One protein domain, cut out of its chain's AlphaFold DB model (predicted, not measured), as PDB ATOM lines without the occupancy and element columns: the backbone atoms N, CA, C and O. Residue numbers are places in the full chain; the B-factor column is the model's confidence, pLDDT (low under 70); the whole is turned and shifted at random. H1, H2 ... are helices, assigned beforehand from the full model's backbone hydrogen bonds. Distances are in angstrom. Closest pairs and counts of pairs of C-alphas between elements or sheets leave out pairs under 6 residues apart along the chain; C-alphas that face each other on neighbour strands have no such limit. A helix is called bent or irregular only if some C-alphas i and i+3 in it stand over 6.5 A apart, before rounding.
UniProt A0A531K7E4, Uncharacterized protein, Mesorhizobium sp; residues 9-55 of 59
ATOM      1  N   GLU A   9     391.297 275.679 553.390       81.31
ATOM      2  CA  GLU A   9     391.560 277.045 552.942       81.31
ATOM      3  C   GLU A   9     390.689 278.100 553.640       81.31
ATOM      4  O   GLU A   9     391.107 279.250 553.775       81.31
ATOM      5  N   PHE A  10     389.512 277.724 554.150       85.75
ATOM      6  CA  PHE A  10     388.643 278.649 554.876       85.75
ATOM      7  C   PHE A  10     389.067 278.864 556.328       85.75
ATOM      8  O   PHE A  10     388.620 279.833 556.939       85.75
ATOM      9  N   GLY A  11     389.939 278.015 556.885       85.31
ATOM     10  CA  GLY A  11     390.393 278.142 558.272       85.31
ATOM     11  C   GLY A  11     391.061 279.490 558.543       85.31
ATOM     12  O   GLY A  11     390.720 280.159 559.515       85.31
ATOM     13  N   TRP A  12     391.938 279.928 557.633       87.06
ATOM     14  CA  TRP A  12     392.578 281.245 557.714       87.06
ATOM     15  C   TRP A  12     391.562 282.392 557.626       87.06
ATOM     16  O   TRP A  12     391.618 283.326 558.420       87.06
ATOM     17  N   LEU A  13     390.605 282.307 556.696       89.12
ATOM     18  CA  LEU A  13     389.593 283.351 556.520       89.12
ATOM     19  C   LEU A  13     388.716 283.500 557.768       89.12
ATOM     20  O   LEU A  13     388.415 284.617 558.177       89.12
ATOM     21  N   LEU A  14     388.287 282.386 558.362       89.44
ATOM     22  CA  LEU A  14     387.466 282.422 559.568       89.44
ATOM     23  C   LEU A  14     388.236 282.994 560.759       89.44
ATOM     24  O   LEU A  14     387.671 283.801 561.494       89.44
ATOM     25  N   ASP A  15     389.509 282.630 560.925       88.81
ATOM     26  CA  ASP A  15     390.364 283.206 561.967       88.81
ATOM     27  C   ASP A  15     390.493 284.730 561.812       88.81
ATOM     28  O   ASP A  15     390.262 285.476 562.764       88.81
ATOM     29  N   GLU A  16     390.747 285.215 560.595       90.69
ATOM     30  CA  GLU A  16     390.826 286.651 560.305       90.69
ATOM     31  C   GLU A  16     389.483 287.360 560.562       90.69
ATOM     32  O   GLU A  16     389.431 288.404 561.220       90.69
ATOM     33  N   LEU A  17     388.367 286.783 560.100       90.25
ATOM     34  CA  LEU A  17     387.037 287.357 560.307       90.25
ATOM     35  C   LEU A  17     386.704 287.487 561.798       90.25
ATOM     36  O   LEU A  17     386.259 288.551 562.230       90.25
ATOM     37  N   PHE A  18     386.941 286.443 562.592       88.00
ATOM     38  CA  PHE A  18     386.585 286.457 564.010       88.00
ATOM     39  C   PHE A  18     387.563 287.250 564.878       88.00
ATOM     40  O   PHE A  18     387.127 287.867 565.846       88.00
ATOM     41  N   THR A  19     388.859 287.268 564.554       87.56
ATOM     42  CA  THR A  19     389.863 287.928 565.407       87.56
ATOM     43  C   THR A  19     390.167 289.368 565.005       87.56
ATOM     44  O   THR A  19     390.595 290.147 565.857       87.56
ATOM     45  N   LYS A  20     389.972 289.741 563.730       87.75
ATOM     46  CA  LYS A  20     390.328 291.074 563.211       87.75
ATOM     47  C   LYS A  20     389.134 291.890 562.747       87.75
ATOM     48  O   LYS A  20     389.140 293.106 562.920       87.75
ATOM     49  N   VAL A  21     388.131 291.266 562.131       87.62
ATOM     50  CA  VAL A  21     386.984 291.998 561.560       87.62
ATOM     51  C   VAL A  21     385.853 292.161 562.576       87.62
ATOM     52  O   VAL A  21     385.252 293.232 562.664       87.62
ATOM     53  N   LEU A  22     385.584 291.124 563.366       88.75
ATOM     54  CA  LEU A  22     384.543 291.101 564.397       88.75
ATOM     55  C   LEU A  22     385.092 291.434 565.794       88.75
ATOM     56  O   LEU A  22     384.616 290.919 566.799       88.75
ATOM     57  N   ASP A  23     386.076 292.330 565.861       89.25
ATOM     58  CA  ASP A  23     386.729 292.765 567.102       89.25
ATOM     59  C   ASP A  23     385.974 293.881 567.860       89.25
ATOM     60  O   ASP A  23     386.524 294.503 568.766       89.25
ATOM     61  N   GLY A  24     384.722 294.155 567.477       89.62
ATOM     62  CA  GLY A  24     383.864 295.189 568.066       89.62
ATOM     63  C   GLY A  24     383.929 296.552 567.369       89.62
ATOM     64  O   GLY A  24     382.974 297.320 567.443       89.62
ATOM     65  N   ARG A  25     384.968 296.859 566.575       91.56
ATOM     66  CA  ARG A  25     385.072 298.170 565.887       91.56
ATOM     67  C   ARG A  25     383.946 298.450 564.884       91.56
ATOM     68  O   ARG A  25     383.753 299.596 564.493       91.56
ATOM     69  N   ASN A  26     383.225 297.411 564.468       88.31
ATOM     70  CA  ASN A  26     382.148 297.468 563.481       88.31
ATOM     71  C   ASN A  26     380.755 297.214 564.094       88.31
ATOM     72  O   ASN A  26     379.820 296.892 563.365       88.31
ATOM     73  N   GLU A  27     380.606 297.302 565.421       91.12
ATOM     74  CA  GLU A  27     379.376 296.884 566.117       91.12
ATOM     75  C   GLU A  27     378.234 297.910 566.072       91.12
ATOM     76  O   GLU A  27     377.079 297.573 566.329       91.12
ATOM     77  N   THR A  28     378.535 299.163 565.731       92.19
ATOM     78  CA  THR A  28     377.548 300.244 565.688       92.19
ATOM     79  C   THR A  28     377.154 300.599 564.262       92.19
ATOM     80  O   THR A  28     377.976 300.564 563.346       92.19
ATOM     81  N   LEU A  29     375.905 301.031 564.081       93.75
ATOM     82  CA  LEU A  29     375.428 301.517 562.790       93.75
ATOM     83  C   LEU A  29     376.231 302.735 562.313       93.75
ATOM     84  O   LEU A  29     376.436 303.693 563.055       93.75
ATOM     85  N   ALA A  30     376.610 302.707 561.038       93.94
ATOM     86  CA  ALA A  30     377.135 303.857 560.310       93.94
ATOM     87  C   ALA A  30     376.033 304.521 559.460       93.94
ATOM     88  O   ALA A  30     374.919 304.011 559.334       93.94
ATOM     89  N   ASP A  31     376.357 305.649 558.828       96.50
ATOM     90  CA  ASP A  31     375.424 306.466 558.039       96.50
ATOM     91  C   ASP A  31     375.393 306.131 556.531       96.50
ATOM     92  O   ASP A  31     374.773 306.834 555.727       96.50
ATOM     93  N   GLY A  32     376.102 305.077 556.117       96.75
ATOM     94  CA  GLY A  32     376.340 304.782 554.703       96.75
ATOM     95  C   GLY A  32     375.059 304.532 553.905       96.75
ATOM     96  O   GLY A  32     374.953 304.974 552.761       96.75
ATOM     97  N   VAL A  33     374.057 303.879 554.506       97.31
ATOM     98  CA  VAL A  33     372.771 303.607 553.840       97.31
ATOM     99  C   VAL A  33     371.994 304.899 553.608       97.31
ATOM    100  O   VAL A  33     371.437 305.100 552.530       97.31
ATOM    101  N   GLN A  34     372.006 305.798 554.586       98.06
ATOM    102  CA  GLN A  34     371.364 307.100 554.508       98.06
ATOM    103  C   GLN A  34     372.020 307.938 553.409       98.06
ATOM    104  O   GLN A  34     371.316 308.489 552.565       98.06
ATOM    105  N   ARG A  35     373.361 307.968 553.363       98.31
ATOM    106  CA  ARG A  35     374.119 308.702 552.335       98.31
ATOM    107  C   ARG A  35     373.903 308.150 550.926       98.31
ATOM    108  O   ARG A  35     373.810 308.932 549.988       98.31
ATOM    109  N   ALA A  36     373.827 306.828 550.770       98.25
ATOM    110  CA  ALA A  36     373.699 306.197 549.458       98.25
ATOM    111  C   ALA A  36     372.254 306.154 548.934       98.25
ATOM    112  O   ALA A  36     372.040 306.294 547.733       98.25
ATOM    113  N   LEU A  37     371.270 305.926 549.813       97.75
ATOM    114  CA  LEU A  37     369.895 305.578 549.424       97.75
ATOM    115  C   LEU A  37     368.823 306.524 549.986       97.75
ATOM    116  O   LEU A  37     367.644 306.326 549.699       97.75
ATOM    117  N   GLY A  38     369.181 307.510 550.816       97.88
ATOM    118  CA  GLY A  38     368.226 308.477 551.373       97.88
ATOM    119  C   GLY A  38     367.211 307.891 552.365       97.88
ATOM    120  O   GLY A  38     366.202 308.529 552.658       97.88
ATOM    121  N   ARG A  39     367.452 306.683 552.890       97.75
ATOM    122  CA  ARG A  39     366.596 306.013 553.885       97.75
ATOM    123  C   ARG A  39     367.417 305.415 555.022       97.75
ATOM    124  O   ARG A  39     368.613 305.190 554.871       97.75
ATOM    125  N   GLN A  40     366.768 305.097 556.140       96.81
ATOM    126  CA  GLN A  40     367.411 304.370 557.240       96.81
ATOM    127  C   GLN A  40     367.789 302.930 556.827       96.81
ATOM    128  O   GLN A  40     367.113 302.340 555.964       96.81
ATOM    129  N   PRO A  41     368.855 302.345 557.417       96.50
ATOM    130  CA  PRO A  41     369.135 300.922 557.289       96.50
ATOM    131  C   PRO A  41     367.948 300.109 557.803       96.50
ATOM    132  O   PRO A  41     367.209 300.535 558.689       96.50
ATOM    133  N   LYS A  42     367.746 298.935 557.203       96.19
ATOM    134  CA  LYS A  42     366.717 298.011 557.669       96.19
ATOM    135  C   LYS A  42     367.228 297.315 558.924       96.19
ATOM    136  O   LYS A  42     368.373 296.869 558.942       96.19
ATOM    137  N   ASP A  43     366.370 297.199 559.928       96.06
ATOM    138  CA  ASP A  43     366.665 296.387 561.100       96.06
ATOM    139  C   ASP A  43     366.842 294.908 560.708       96.06
ATOM    140  O   ASP A  43     366.051 294.353 559.934       96.06
ATOM    141  N   PHE A  44     367.895 294.268 561.220       95.12
ATOM    142  CA  PHE A  44     368.219 292.894 560.842       95.12
ATOM    143  C   PHE A  44     367.169 291.893 561.334       95.12
ATOM    144  O   PHE A  44     366.877 290.931 560.623       95.12
ATOM    145  N   SER A  45     366.552 292.128 562.497       97.25
ATOM    146  CA  SER A  45     365.498 291.247 563.011       97.25
ATOM    147  C   SER A  45     364.265 291.285 562.110       97.25
ATOM    148  O   SER A  45     363.752 290.231 561.739       97.25
ATOM    149  N   ALA A  46     363.875 292.472 561.635       98.06
ATOM    150  CA  ALA A  46     362.788 292.611 560.669       98.06
ATOM    151  C   ALA A  46     363.098 291.873 559.356       98.06
ATOM    152  O   ALA A  46     362.255 291.142 558.835       98.06
ATOM    153  N   TYR A  47     364.326 292.007 558.835       97.19
ATOM    154  CA  TYR A  47     364.765 291.245 557.662       97.19
ATOM    155  C   TYR A  47     364.684 289.730 557.890       97.19
ATOM    156  O   TYR A  47     364.140 289.018 557.045       97.19
ATOM    157  N   ALA A  48     365.203 289.239 559.017       97.25
ATOM    158  CA  ALA A  48     365.217 287.817 559.330       97.25
ATOM    159  C   ALA A  48     363.793 287.248 559.438       97.25
ATOM    160  O   ALA A  48     363.518 286.195 558.865       97.25
ATOM    161  N   THR A  49     362.875 287.966 560.095       97.62
ATOM    162  CA  THR A  49     361.463 287.571 560.208       97.62
ATOM    163  C   THR A  49     360.775 287.499 558.847       97.62
ATOM    164  O   THR A  49     360.151 286.485 558.534       97.62
ATOM    165  N   GLU A  50     360.906 288.533 558.012       97.94
ATOM    166  CA  GLU A  50     360.305 288.541 556.671       97.94
ATOM    167  C   GLU A  50     360.885 287.439 555.771       97.94
ATOM    168  O   GLU A  50     360.150 286.776 555.038       97.94
ATOM    169  N   THR A  51     362.200 287.209 555.846       97.69
ATOM    170  CA  THR A  51     362.873 286.188 555.031       97.69
ATOM    171  C   THR A  51     362.461 284.785 555.459       97.69
ATOM    172  O   THR A  51     362.145 283.963 554.602       97.69
ATOM    173  N   ALA A  52     362.371 284.519 556.763       96.88
ATOM    174  CA  ALA A  52     361.852 283.250 557.265       96.88
ATOM    175  C   ALA A  52     360.410 283.004 556.790       96.88
ATOM    176  O   ALA A  52     360.095 281.913 556.317       96.88
ATOM    177  N   ALA A  53     359.555 284.030 556.843       97.56
ATOM    178  CA  ALA A  53     358.166 283.940 556.394       97.56
ATOM    179  C   ALA A  53     358.026 283.652 554.887       97.56
ATOM    180  O   ALA A  53     357.023 283.078 554.471       97.56
ATOM    181  N   SER A  54     359.028 284.001 554.071       97.50
ATOM    182  CA  SER A  54     359.042 283.664 552.639       97.50
ATOM    183  C   SER A  54     359.175 282.161 552.356       97.50
ATOM    184  O   SER A  54     358.918 281.729 551.235       97.50
ATOM    185  N   GLY A  55     359.593 281.362 553.345       96.25
ATOM    186  CA  GLY A  55     359.791 279.919 553.196       96.25
ATOM    187  C   GLY A  55     361.067 279.520 552.449       96.25
ATOM    188  O   GLY A  55     361.300 278.331 552.260       96.25
TER     189      GLY A  55
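Overview. This is residues 9 to 55 of the 59 residues of an uncharacterized protein of Mesorhizobium sp (UniProt A0A531K7E4). The model is an open U of chain with an empty middle: H1 is one arm, H3 is the other, and residues 22 to 31 with the short H2 make the base, from which residues 38 to 43 lead on to H3. H1 runs toward the base and H3 runs away from it, and no helix touches another. The printed part has 47 residues with three named helices, in the order H1, H2, H3, and no named strand; the class is all helix. The whole is extended, with a radius of gyration of the C-alphas of 15.0 A, and flat, spanning 35 by 32 by 17 A.

Arrangement. The longest helix, H1, residues 9 to 21, is apart from H2, residues 32 to 37, with no C-alpha of the one within 8 A of the other. By the same measure, H3, residues 44 to 53, is apart from H1. H2 and H3 are apart too. Residues 9 to 28, of which 9 to 21 belong to H1, stand free, and so do residues 43 to 55, of which 44 to 53 belong to H3: they have no C-alpha 8 or more residues away along the chain within 10 A. In H2 and H3 every O i to N i+4 pair is within hydrogen-bond range; in H1, 8 of 9 are.

Along the chain. H1 begins with C-alpha 9 at (391.560, 277.045, 552.942) and measures 17.9 A from first to last C-alpha. It is neither bent nor irregular, but only just: C-alphas 9 and 12 are 6.4 A apart. H2, Gly 32 to Leu 37, begins with C-alpha 32 at (376.340, 304.782, 554.703). H3, Phe 44 to Ala 53, measures 14.2 A and ends with C-alpha 53 at (358.166, 283.940, 556.394).

Size, cuts and confidence. The two C-alphas farthest apart are those of Glu 9 and Gly 38, 39.2 A. Both links are short: 10 residues between H1 and H2, 6 between H2 and H3. The printed part has no cut. The mean pLDDT of the printed part is 93.4, and no printed residue is under 70.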